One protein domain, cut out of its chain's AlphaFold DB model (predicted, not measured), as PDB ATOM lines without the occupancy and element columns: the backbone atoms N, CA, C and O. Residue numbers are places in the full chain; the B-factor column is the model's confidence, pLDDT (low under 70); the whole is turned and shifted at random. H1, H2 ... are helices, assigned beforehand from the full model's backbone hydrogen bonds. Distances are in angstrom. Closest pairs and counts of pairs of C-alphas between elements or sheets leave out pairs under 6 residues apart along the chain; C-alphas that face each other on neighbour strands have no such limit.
ATOM      1  N   THR A  13       0.207  44.896   1.534       43.47
ATOM      2  CA  THR A  13      -0.333  43.634   0.995       43.47
ATOM      3  C   THR A  13       0.551  43.000  -0.082       43.47
ATOM      4  O   THR A  13       0.529  41.784  -0.222       43.47
ATOM      5  N   LEU A  14       1.353  43.776  -0.824       41.41
ATOM      6  CA  LEU A  14       2.272  43.216  -1.828       41.41
ATOM      7  C   LEU A  14       3.551  42.631  -1.234       41.41
ATOM      8  O   LEU A  14       4.125  41.710  -1.804       41.41
ATOM      9  N   LEU A  15       3.998  43.159  -0.099       45.19
ATOM     10  CA  LEU A  15       5.250  42.730   0.523       45.19
ATOM     11  C   LEU A  15       5.040  41.517   1.433       45.19
ATOM     12  O   LEU A  15       5.895  40.642   1.467       45.19
ATOM     13  N   SER A  16       3.850  41.359   2.022       45.62
ATOM     14  CA  SER A  16       3.426  40.087   2.633       45.62
ATOM     15  C   SER A  16       3.220  38.960   1.607       45.62
ATOM     16  O   SER A  16       3.230  37.785   1.962       45.62
ATOM     17  N   LEU A  17       3.014  39.313   0.336       45.09
ATOM     18  CA  LEU A  17       2.830  38.370  -0.765       45.09
ATOM     19  C   LEU A  17       4.162  37.764  -1.235       45.09
ATOM     20  O   LEU A  17       4.138  36.681  -1.793       45.09
ATOM     21  N   LEU A  18       5.309  38.377  -0.938       49.56
ATOM     22  CA  LEU A  18       6.641  37.799  -1.145       49.56
ATOM     23  C   LEU A  18       7.253  37.429   0.202       49.56
ATOM     24  O   LEU A  18       8.363  37.864   0.500       49.56
ATOM     25  N   ALA A  19       6.497  36.700   1.034       47.03
ATOM     26  CA  ALA A  19       6.971  36.222   2.325       47.03
ATOM     27  C   ALA A  19       8.361  35.611   2.137       47.03
ATOM     28  O   ALA A  19       8.535  34.548   1.539       47.03
ATOM     29  N   VAL A  20       9.352  36.367   2.590       50.72
ATOM     30  CA  VAL A  20      10.740  35.971   2.557       50.72
ATOM     31  C   VAL A  20      10.808  34.724   3.448       50.72
ATOM     32  O   VAL A  20      10.261  34.773   4.553       50.72
ATOM     33  N   PRO A  21      11.368  33.587   2.982       52.62
ATOM     34  CA  PRO A  21      11.498  32.385   3.808       52.62
ATOM     35  C   PRO A  21      12.184  32.719   5.137       52.62
ATOM     36  O   PRO A  21      12.715  33.813   5.282       52.62
ATOM     37  N   ASP A  22      12.219  31.778   6.081       61.25
ATOM     38  CA  ASP A  22      12.902  31.883   7.384       61.25
ATOM     39  C   ASP A  22      14.433  32.092   7.234       61.25
ATOM     40  O   ASP A  22      15.265  31.242   7.555       61.25
ATOM     41  N   GLN A  23      14.815  33.233   6.657       65.00
ATOM     42  CA  GLN A  23      16.160  33.604   6.251       65.00
ATOM     43  C   GLN A  23      17.021  33.875   7.477       65.00
ATOM     44  O   GLN A  23      18.224  33.661   7.417       65.00
ATOM     45  N   GLY A  24      16.414  34.236   8.613       72.50
ATOM     46  CA  GLY A  24      17.113  34.348   9.890       72.50
ATOM     47  C   GLY A  24      17.789  33.035  10.290       72.50
ATOM     48  O   GLY A  24      18.973  33.033  10.626       72.50
ATOM     49  N   ARG A  25      17.088  31.896  10.184       75.19
ATOM     50  CA  ARG A  25      17.680  30.582  10.488       75.19
ATOM     51  C   ARG A  25      18.743  30.164   9.482       75.19
ATOM     52  O   ARG A  25      19.777  29.641   9.893       75.19
ATOM     53  N   GLN A  26      18.508  30.397   8.191       79.12
ATOM     54  CA  GLN A  26      19.493  30.096   7.150       79.12
ATOM     55  C   GLN A  26      20.761  30.949   7.318       79.12
ATOM     56  O   GLN A  26      21.865  30.418   7.278       79.12
ATOM     57  N   CYS A  27      20.608  32.243   7.604       85.12
ATOM     58  CA  CYS A  27      21.710  33.154   7.894       85.12
ATOM     59  C   CYS A  27      22.513  32.680   9.106       85.12
ATOM     60  O   CYS A  27      23.729  32.548   9.023       85.12
ATOM     61  N   LEU A  28      21.854  32.331  10.216       88.56
ATOM     62  CA  LEU A  28      22.551  31.810  11.397       88.56
ATOM     63  C   LEU A  28      23.287  30.495  11.106       88.56
ATOM     64  O   LEU A  28      24.390  30.283  11.611       88.56
ATOM     65  N   HIS A  29      22.711  29.626  10.270       88.06
ATOM     66  CA  HIS A  29      23.392  28.418   9.819       88.06
ATOM     67  C   HIS A  29      24.664  28.754   9.027       88.06
ATOM     68  O   HIS A  29      25.729  28.233   9.350       88.06
ATOM     69  N   GLU A  30      24.593  29.664   8.058       86.69
ATOM     70  CA  GLU A  30      25.755  30.105   7.275       86.69
ATOM     71  C   GLU A  30      26.823  30.773   8.153       86.69
ATOM     72  O   GLU A  30      28.004  30.437   8.059       86.69
ATOM     73  N   MET A  31      26.409  31.625   9.092       92.50
ATOM     74  CA  MET A  31      27.298  32.244  10.078       92.50
ATOM     75  C   MET A  31      27.987  31.208  10.978       92.50
ATOM     76  O   MET A  31      29.102  31.447  11.444       92.50
ATOM     77  N   SER A  32      27.379  30.042  11.212       92.31
ATOM     78  CA  SER A  32      28.013  28.959  11.979       92.31
ATOM     79  C   SER A  32      29.144  28.257  11.215       92.31
ATOM     80  O   SER A  32      30.078  27.747  11.835       92.31
ATOM     81  N   LEU A  33      29.111  28.269   9.876       90.88
ATOM     82  CA  LEU A  33      30.159  27.670   9.038       90.88
ATOM     83  C   LEU A  33      31.481  28.445   9.125       90.88
ATOM     84  O   LEU A  33      32.546  27.884   8.878       90.88
ATOM     85  N   VAL A  34      31.403  29.718   9.511       91.94
ATOM     86  CA  VAL A  34      32.540  30.619   9.730       91.94
ATOM     87  C   VAL A  34      32.625  31.074  11.191       91.94
ATOM     88  O   VAL A  34      33.107  32.164  11.481       91.94
ATOM     89  N   SER A  35      32.162  30.241  12.133       95.19
ATOM     90  CA  SER A  35      32.291  30.536  13.564       95.19
ATOM     91  C   SER A  35      33.763  30.587  14.003       95.19
ATOM     92  O   SER A  35      34.619  29.971  13.352       95.19
ATOM     93  N   PRO A  36      34.086  31.247  15.131       96.44
ATOM     94  CA  PRO A  36      35.447  31.291  15.646       96.44
ATOM     95  C   PRO A  36      36.095  29.910  15.794       96.44
ATOM     96  O   PRO A  36      37.263  29.729  15.456       96.44
ATOM     97  N   GLU A  37      35.329  28.903  16.215       94.88
ATOM     98  CA  GLU A  37      35.792  27.521  16.337       94.88
ATOM     99  C   GLU A  37      36.146  26.892  14.985       94.88
ATOM    100  O   GLU A  37      37.104  26.122  14.906       94.88
ATOM    101  N   GLN A  38      35.392  27.186  13.921       93.62
ATOM    102  CA  GLN A  38      35.694  26.680  12.577       93.62
ATOM    103  C   GLN A  38      36.889  27.410  11.962       93.62
ATOM    104  O   GLN A  38      37.759  26.793  11.339       93.62
ATOM    105  N   LEU A  39      36.971  28.721  12.183       92.50
ATOM    106  CA  LEU A  39      38.051  29.552  11.670       92.50
ATOM    107  C   LEU A  39      39.391  29.168  12.300       92.50
ATOM    108  O   LEU A  39      40.329  28.894  11.561       92.50
ATOM    109  N   VAL A  40      39.469  28.999  13.623       94.69
ATOM    110  CA  VAL A  40      40.721  28.593  14.293       94.69
ATOM    111  C   VAL A  40      41.154  27.167  13.930       94.69
ATOM    112  O   VAL A  40      42.349  26.894  13.851       94.69
ATOM    113  N   LYS A  41      40.218  26.252  13.634       91.75
ATOM    114  CA  LYS A  41      40.569  24.906  13.135       91.75
ATOM    115  C   LYS A  41      41.292  24.943  11.791       91.75
ATOM    116  O   LYS A  41      42.170  24.118  11.554       91.75
ATOM    117  N   SER A  42      40.890  25.848  10.902       89.44
ATOM    118  CA  SER A  42      41.469  25.962   9.557       89.44
ATOM    119  C   SER A  42      42.655  26.926   9.496       89.44
ATOM    120  O   SER A  42      43.570  26.728   8.700       89.44
ATOM    121  N   GLN A  43      42.651  27.953  10.344       90.62
ATOM    122  CA  GLN A  43      43.635  29.027  10.417       90.62
ATOM    123  C   GLN A  43      43.877  29.370  11.898       90.62
ATOM    124  O   GLN A  43      43.196  30.241  12.441       90.62
ATOM    125  N   PRO A  44      44.834  28.701  12.573       91.38
ATOM    126  CA  PRO A  44      45.059  28.869  14.014       91.38
ATOM    127  C   PRO A  44      45.309  30.317  14.461       91.38
ATOM    128  O   PRO A  44      44.910  30.698  15.557       91.38
ATOM    129  N   ASP A  45      45.892  31.136  13.583       90.62
ATOM    130  CA  ASP A  45      46.220  32.537  13.861       90.62
ATOM    131  C   ASP A  45      45.149  33.539  13.391       90.62
ATOM    132  O   ASP A  45      45.386  34.745  13.430       90.62
ATOM    133  N   TYR A  46      43.958  33.083  12.971       92.12
ATOM    134  CA  TYR A  46      42.914  33.950  12.395       92.12
ATOM    135  C   TYR A  46      42.538  35.135  13.303       92.12
ATOM    136  O   TYR A  46      42.342  36.250  12.826       92.12
ATOM    137  N   PHE A  47      42.489  34.913  14.619       94.50
ATOM    138  CA  PHE A  47      42.216  35.953  15.618       94.50
ATOM    139  C   PHE A  47      43.487  36.442  16.327       94.50
ATOM    140  O   PHE A  47      43.457  36.757  17.515       94.50
ATOM    141  N   GLY A  48      44.624  36.465  15.627       92.31
ATOM    142  CA  GLY A  48      45.889  36.961  16.176       92.31
ATOM    143  C   GLY A  48      46.411  36.119  17.344       92.31
ATOM    144  O   GLY A  48      46.893  36.667  18.331       92.31
ATOM    145  N   GLY A  49      46.262  34.795  17.258       88.81
ATOM    146  CA  GLY A  49      46.682  33.849  18.299       88.81
ATOM    147  C   GLY A  49      45.665  33.636  19.429       88.81
ATOM    148  O   GLY A  49      45.908  32.831  20.329       88.81
ATOM    149  N   LEU A  50      44.507  34.308  19.393       91.50
ATOM    150  CA  LEU A  50      43.381  33.958  20.257       91.50
ATOM    151  C   LEU A  50      42.748  32.646  19.771       91.50
ATOM    152  O   LEU A  50      42.256  32.552  18.650       91.50
ATOM    153  N   GLY A  51      42.738  31.644  20.644       94.62
ATOM    154  CA  GLY A  51      42.118  30.340  20.415       94.62
ATOM    155  C   GLY A  51      41.567  29.757  21.718       94.62
ATOM    156  O   GLY A  51      41.672  30.413  22.753       94.62
ATOM    157  N   PRO A  52      41.046  28.516  21.720       94.56
ATOM    158  CA  PRO A  52      40.397  27.907  22.890       94.56
ATOM    159  C   PRO A  52      41.215  27.883  24.190       94.56
ATOM    160  O   PRO A  52      40.639  27.801  25.269       94.56
ATOM    161  N   GLY A  53      42.548  27.950  24.103       93.62
ATOM    162  CA  GLY A  53      43.437  28.031  25.267       93.62
ATOM    163  C   GLY A  53      43.634  29.442  25.840       93.62
ATOM    164  O   GLY A  53      44.267  29.584  26.881       93.62
ATOM    165  N   SER A  54      43.130  30.486  25.178       95.06
ATOM    166  CA  SER A  54      43.227  31.872  25.646       95.06
ATOM    167  C   SER A  54      42.156  32.173  26.701       95.06
ATOM    168  O   SER A  54      40.996  31.808  26.498       95.06
ATOM    169  N   PRO A  55      42.475  32.914  27.782       95.38
ATOM    170  CA  PRO A  55      41.472  33.338  28.762       95.38
ATOM    171  C   PRO A  55      40.399  34.263  28.161       95.38
ATOM    172  O   PRO A  55      39.292  34.330  28.686       95.38
ATOM    173  N   TYR A  56      40.690  34.927  27.037       95.94
ATOM    174  CA  TYR A  56      39.765  35.836  26.344       95.94
ATOM    175  C   TYR A  56      38.890  35.136  25.293       95.94
ATOM    176  O   TYR A  56      38.069  35.773  24.633       95.94
ATOM    177  N   TRP A  57      39.055  33.824  25.102       95.44
ATOM    178  CA  TRP A  57      38.362  33.092  24.041       95.44
ATOM    179  C   TRP A  57      36.840  33.135  24.183       95.44
ATOM    180  O   TRP A  57      36.127  33.373  23.210       95.44
ATOM    181  N   VAL A  58      36.340  32.958  25.408       96.62
ATOM    182  CA  VAL A  58      34.899  32.979  25.700       96.62
ATOM    183  C   VAL A  58      34.280  34.330  25.331       96.62
ATOM    184  O   VAL A  58      33.192  34.377  24.759       96.62
ATOM    185  N   GLU A  59      34.986  35.431  25.599       95.81
ATOM    186  CA  GLU A  59      34.521  36.782  25.273       95.81
ATOM    187  C   GLU A  59      34.456  37.012  23.761       95.81
ATOM    188  O   GLU A  59      33.486  37.593  23.269       95.81
ATOM    189  N   LEU A  60      35.445  36.506  23.017       97.06
ATOM    190  CA  LEU A  60      35.476  36.573  21.557       97.06
ATOM    191  C   LEU A  60      34.323  35.785  20.929       97.06
ATOM    192  O   LEU A  60      33.621  36.311  20.063       97.06
ATOM    193  N   VAL A  61      34.083  34.554  21.389       96.81
ATOM    194  CA  VAL A  61      32.966  33.725  20.905       96.81
ATOM    195  C   VAL A  61      31.627  34.409  21.181       96.81
ATOM    196  O   VAL A  61      30.790  34.511  20.286       96.81
ATOM    197  N   ALA A  62      31.442  34.962  22.382       96.31
ATOM    198  CA  ALA A  62      30.228  35.698  22.725       96.31
ATOM    199  C   ALA A  62      30.058  36.977  21.880       96.31
ATOM    200  O   ALA A  62      28.940  37.324  21.493       96.31
ATOM    201  N   ALA A  63      31.147  37.692  21.579       96.88
ATOM    202  CA  ALA A  63      31.113  38.853  20.690       96.88
ATOM    203  C   ALA A  63      30.706  38.466  19.263       96.88
ATOM    204  O   ALA A  63      29.870  39.142  18.663       96.88
ATOM    205  N   TYR A  64      31.235  37.352  18.754       96.25
ATOM    206  CA  TYR A  64      30.852  36.821  17.453       96.25
ATOM    207  C   TYR A  64      29.375  36.418  17.402       96.25
ATOM    208  O   TYR A  64      28.688  36.754  16.443       96.25
ATOM    209  N   GLN A  65      28.862  35.743  18.434       95.50
ATOM    210  CA  GLN A  65      27.447  35.359  18.504       95.50
ATOM    211  C   GLN A  65      26.528  36.581  18.419       95.50
ATOM    212  O   GLN A  65      25.638  36.613  17.574       95.50
ATOM    213  N   ARG A  66      26.808  37.634  19.200       96.19
ATOM    214  CA  ARG A  66      26.052  38.895  19.122       96.19
ATOM    215  C   ARG A  66      26.139  39.544  17.743       96.19
ATOM    216  O   ARG A  66      25.147  40.082  17.260       96.19
ATOM    217  N   TYR A  67      27.313  39.505  17.112       93.94
ATOM    218  CA  TYR A  67      27.485  39.990  15.745       93.94
ATOM    219  C   TYR A  67      26.623  39.198  14.753       93.94
ATOM    220  O   TYR A  67      25.891  39.808  13.978       93.94
ATOM    221  N   ALA A  68      26.661  37.865  14.801       92.81
ATOM    222  CA  ALA A  68      25.889  37.003  13.913       92.81
ATOM    223  C   ALA A  68      24.379  37.201  14.100       92.81
ATOM    224  O   ALA A  68      23.659  37.400  13.124       92.81
ATOM    225  N   GLU A  69      23.899  37.220  15.345       91.06
ATOM    226  CA  GLU A  69      22.494  37.487  15.662       91.06
ATOM    227  C   GLU A  69      22.067  38.884  15.207       91.06
ATOM    228  O   GLU A  69      21.025  39.031  14.567       91.06
ATOM    229  N   GLY A  70      22.879  39.907  15.486       89.44
ATOM    230  CA  GLY A  70      22.594  41.283  15.089       89.44
ATOM    231  C   GLY A  70      22.537  41.444  13.572       89.44
ATOM    232  O   GLY A  70      21.592  42.038  13.053       89.44
ATOM    233  N   LEU A  71      23.503  40.863  12.855       88.25
ATOM    234  CA  LEU A  71      23.546  40.876  11.397       88.25
ATOM    235  C   LEU A  71      22.340  40.152  10.799       88.25
ATOM    236  O   LEU A  71      21.627  40.745   9.994       88.25
ATOM    237  N   CYS A  72      22.083  38.907  11.208       86.62
ATOM    238  CA  CYS A  72      20.970  38.122  10.680       86.62
ATOM    239  C   CYS A  72      19.612  38.751  11.025       86.62
ATOM    240  O   CYS A  72      18.692  38.709  10.216       86.62
ATOM    241  N   THR A  73      19.481  39.404  12.181       83.88
ATOM    242  CA  THR A  73      18.258  40.145  12.518       83.88
ATOM    243  C   THR A  73      18.094  41.385  11.640       83.88
ATOM    244  O   THR A  73      17.014  41.621  11.103       83.88
ATOM    245  N   ALA A  74      19.151  42.185  11.467       79.38
ATOM    246  CA  ALA A  74      19.064  43.439  10.723       79.38
ATOM    247  C   ALA A  74      18.892  43.208   9.214       79.38
ATOM    248  O   ALA A  74      18.052  43.850   8.586       79.38
ATOM    249  N   ALA A  75      19.640  42.258   8.644       71.94
ATOM    250  CA  ALA A  75      19.582  41.897   7.228       71.94
ATOM    251  C   ALA A  75      18.213  41.332   6.816       71.94
ATOM    252  O   ALA A  75      17.819  41.454   5.657       71.94
ATOM    253  N   HIS A  76      17.476  40.758   7.769       70.38
ATOM    254  CA  HIS A  76      16.144  40.195   7.553       70.38
ATOM    255  C   HIS A  76      15.034  40.995   8.239       70.38
ATOM    256  O   HIS A  76      13.920  40.499   8.406       70.38
ATOM    257  N   SER A  77      15.310  42.249   8.609       76.62
ATOM    258  CA  SER A  77      14.284  43.157   9.110       76.62
ATOM    259  C   SER A  77      13.213  43.350   8.040       76.62
ATOM    260  O   SER A  77      13.480  43.917   6.978       76.62
ATOM    261  N   GLU A  78      11.987  42.902   8.324       71.50
ATOM    262  CA  GLU A  78      10.863  43.039   7.395       71.50
ATOM    263  C   GLU A  78      10.674  44.502   6.985       71.50
ATOM    264  O   GLU A  78      10.459  44.786   5.811       71.50
ATOM    265  N   ALA A  79      10.804  45.437   7.931       72.75
ATOM    266  CA  ALA A  79      10.678  46.864   7.659       72.75
ATOM    267  C   ALA A  79      11.764  47.361   6.693       72.75
ATOM    268  O   ALA A  79      11.438  48.010   5.699       72.75
ATOM    269  N   ALA A  80      13.030  47.002   6.933       73.50
ATOM    270  CA  ALA A  80      14.139  47.417   6.076       73.50
ATOM    271  C   ALA A  80      14.020  46.815   4.668       73.50
ATOM    272  O   ALA A  80      14.149  47.521   3.668       73.50
ATOM    273  N   LEU A  81      13.698  45.521   4.573       73.94
ATOM    274  CA  LEU A  81      13.474  44.852   3.292       73.94
ATOM    275  C   LEU A  81      12.290  45.475   2.547       73.94
ATOM    276  O   LEU A  81      12.376  45.732   1.347       73.94
ATOM    277  N   ARG A  82      11.194  45.766   3.253       73.56
ATOM    278  CA  ARG A  82       9.992  46.380   2.682       73.56
ATOM    279  C   ARG A  82      10.293  47.725   2.029       73.56
ATOM    280  O   ARG A  82       9.798  47.982   0.933       73.56
ATOM    281  N   GLU A  83      11.088  48.564   2.679       79.25
ATOM    282  CA  GLU A  83      11.495  49.860   2.134       79.25
ATOM    283  C   GLU A  83      12.370  49.699   0.891       79.25
ATOM    284  O   GLU A  83      12.032  50.250  -0.156       79.25
ATOM    285  N   VAL A  84      13.406  48.858   0.961       83.06
ATOM    286  CA  VAL A  84      14.309  48.604  -0.172       83.06
ATOM    287  C   VAL A  84      13.546  48.080  -1.388       83.06
ATOM    288  O   VAL A  84      13.696  48.605  -2.489       83.06
ATOM    289  N   TYR A  85      12.687  47.071  -1.211       79.44
ATOM    290  CA  TYR A  85      11.904  46.529  -2.320       79.44
ATOM    291  C   TYR A  85      10.932  47.557  -2.893       79.44
ATOM    292  O   TYR A  85      10.808  47.654  -4.112       79.44
ATOM    293  N   ARG A  86      10.245  48.334  -2.047       80.19
ATOM    294  CA  ARG A  86       9.341  49.400  -2.503       80.19
ATOM    295  C   ARG A  86      10.078  50.401  -3.389       80.19
ATOM    296  O   ARG A  86       9.558  50.764  -4.444       80.19
ATOM    297  N   ASP A  87      11.251  50.843  -2.959       86.06
ATOM    298  CA  ASP A  87      12.014  51.874  -3.658       86.06
ATOM    299  C   ASP A  87      12.560  51.325  -4.984       86.06
ATOM    300  O   ASP A  87      12.343  51.931  -6.033       86.06
ATOM    301  N   LEU A  88      13.103  50.102  -4.981       87.06
ATOM    302  CA  LEU A  88      13.529  49.417  -6.205       87.06
ATOM    303  C   LEU A  88      12.379  49.219  -7.200       87.06
ATOM    304  O   LEU A  88      12.557  49.437  -8.396       87.06
ATOM    305  N   TRP A  89      11.185  48.833  -6.744       85.56
ATOM    306  CA  TRP A  89      10.037  48.693  -7.642       85.56
ATOM    307  C   TRP A  89       9.634  50.028  -8.269       85.56
ATOM    308  O   TRP A  89       9.386  50.067  -9.473       85.56
ATOM    309  N   ARG A  90       9.636  51.123  -7.497       85.94
ATOM    310  CA  ARG A  90       9.363  52.475  -8.016       85.94
ATOM    311  C   ARG A  90      10.410  52.944  -9.025       85.94
ATOM    312  O   ARG A  90      10.063  53.638  -9.971       85.94
ATOM    313  N   GLU A  91      11.675  52.574  -8.838       91.31
ATOM    314  CA  GLU A  91      12.747  52.904  -9.783       91.31
ATOM    315  C   GLU A  91      12.666  52.104 -11.088       91.31
ATOM    316  O   GLU A  91      13.064  52.598 -12.144       91.31
ATOM    317  N   LYS A  92      12.227  50.841 -11.022       90.19
ATOM    318  CA  LYS A  92      12.285  49.911 -12.160       90.19
ATOM    319  C   LYS A  92      10.981  49.792 -12.935       90.19
ATOM    320  O   LYS A  92      11.027  49.406 -14.102       90.19
ATOM    321  N   LEU A  93       9.841  50.098 -12.323       88.25
ATOM    322  CA  LEU A  93       8.537  50.034 -12.971       88.25
ATOM    323  C   LEU A  93       7.903  51.414 -13.070       88.25
ATOM    324  O   LEU A  93       7.910  52.194 -12.121       88.25
ATOM    325  N   ALA A  94       7.266  51.678 -14.210       89.44
ATOM    326  CA  ALA A  94       6.338  52.790 -14.295       89.44
ATOM    327  C   ALA A  94       5.139  52.526 -13.372       89.44
ATOM    328  O   ALA A  94       4.678  51.390 -13.234       89.44
ATOM    329  N   GLU A  95       4.585  53.586 -12.788       84.44
ATOM    330  CA  GLU A  95       3.456  53.502 -11.852       84.44
ATOM    331  C   GLU A  95       2.266  52.718 -12.436       84.44
ATOM    332  O   GLU A  95       1.727  51.822 -11.788       84.44
ATOM    333  N   ARG A  96       1.956  52.939 -13.722       86.00
ATOM    334  CA  ARG A  96       0.903  52.208 -14.451       86.00
ATOM    335  C   ARG A  96       1.097  50.686 -14.466       86.00
ATOM    336  O   ARG A  96       0.117  49.942 -14.462       86.00
ATOM    337  N   ASP A  97       2.344  50.221 -14.501       87.88
ATOM    338  CA  ASP A  97       2.667  48.795 -14.567       87.88
ATOM    339  C   ASP A  97       2.567  48.170 -13.167       87.88
ATOM    340  O   ASP A  97       2.083  47.044 -13.025       87.88
ATOM    341  N   MET A  98       2.922  48.927 -12.119       84.81
ATOM    342  CA  MET A  98       2.667  48.516 -10.735       84.81
ATOM    343  C   MET A  98       1.169  48.377 -10.446       84.81
ATOM    344  O   MET A  98       0.755  47.385  -9.845       84.81
ATOM    345  N   ASP A  99       0.346  49.321 -10.902       85.75
ATOM    346  CA  ASP A  99      -1.108  49.264 -10.723       85.75
ATOM    347  C   ASP A  99      -1.733  48.063 -11.440       85.75
ATOM    348  O   ASP A  99      -2.601  47.368 -10.894       85.75
ATOM    349  N   ALA A 100      -1.267  47.771 -12.657       89.31
ATOM    350  CA  ALA A 100      -1.692  46.593 -13.400       89.31
ATOM    351  C   ALA A 100      -1.324  45.294 -12.660       89.31
ATOM    352  O   ALA A 100      -2.174  44.406 -12.511       89.31
ATOM    353  N   ALA A 101      -0.099  45.198 -12.133       87.00
ATOM    354  CA  ALA A 101       0.348  44.056 -11.338       87.00
ATOM    355  C   ALA A 101      -0.475  43.903 -10.045       87.00
ATOM    356  O   ALA A 101      -0.975  42.816  -9.744       87.00
ATOM    357  N   LEU A 102      -0.714  45.000  -9.322       85.00
ATOM    358  CA  LEU A 102      -1.574  45.043  -8.136       85.00
ATOM    359  C   LEU A 102      -2.978  44.512  -8.421       85.00
ATOM    360  O   LEU A 102      -3.524  43.712  -7.652       85.00
ATOM    361  N   LYS A 103      -3.573  44.937  -9.539       90.62
ATOM    362  CA  LYS A 103      -4.893  44.469  -9.961       90.62
ATOM    363  C   LYS A 103      -4.891  42.968 -10.241       90.62
ATOM    364  O   LYS A 103      -5.809  42.278  -9.799       90.62
ATOM    365  N   LEU A 104      -3.862  42.455 -10.919       90.44
ATOM    366  CA  LEU A 104      -3.704  41.023 -11.176       90.44
ATOM    367  C   LEU A 104      -3.619  40.228  -9.866       90.44
ATOM    368  O   LEU A 104      -4.372  39.267  -9.689       90.44
ATOM    369  N   PHE A 105      -2.772  40.646  -8.926       88.81
ATOM    370  CA  PHE A 105      -2.578  39.947  -7.652       88.81
ATOM    371  C   PHE A 105      -3.816  39.965  -6.744       88.81
ATOM    372  O   PHE A 105      -3.996  39.065  -5.922       88.81
ATOM    373  N   ARG A 106      -4.738  40.916  -6.940       89.12
ATOM    374  CA  ARG A 106      -6.051  40.944  -6.269       89.12
ATOM    375  C   ARG A 106      -7.071  39.954  -6.846       89.12
ATOM    376  O   ARG A 106      -8.114  39.733  -6.227       89.12
ATOM    377  N   THR A 107      -6.806  39.323  -7.987       94.62
ATOM    378  CA  THR A 107      -7.682  38.266  -8.525       94.62
ATOM    379  C   THR A 107      -7.463  36.928  -7.798       94.62
ATOM    380  O   THR A 107      -6.396  36.704  -7.225       94.62
TER     381      THR A 107
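Overview. This is residues 13 to 107 of the 172 residues of the protein "DUF2059 domain-containing protein" of Candidatus Accumulibacter sp. SK-01 (UniProt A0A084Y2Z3). A thin rod folds back on itself: H1 to H3 lead out, residues 43 to 56 turn, H4 and H5 lead back, and H6 lies across the end. The printed part has 95 residues with six named helices, all helix. It is extended, with a C-alpha radius of gyration of 20.5 A and spans of 62 by 22 by 20 A.

Arrangement. H1 is residues 13 to 18, H2 23 to 33, H3 36 to 42, H4 57 to 75, H5 78 to 92, H6 95 to 105. H2 touches H4's residues 68 to 73, opposite ways at a shallow tilt of 31 degrees; closest C-alphas Gly 24 and Cys 72, 5.5 A. In H2 to H6 every O i to N i+4 pair is within hydrogen-bond range; in H1 0 of 2 are, and 2 of 3 O i to N i+3 pairs.

Along the chain. C-alpha 13 is at (-0.333, 43.634, 0.995), C-alpha 105 at (-2.578, 39.947, -7.652).

Size, cuts and confidence. The printed part has no cut; the H3 to H4 link is long; pLDDT is under 70 in residues 13 to 23.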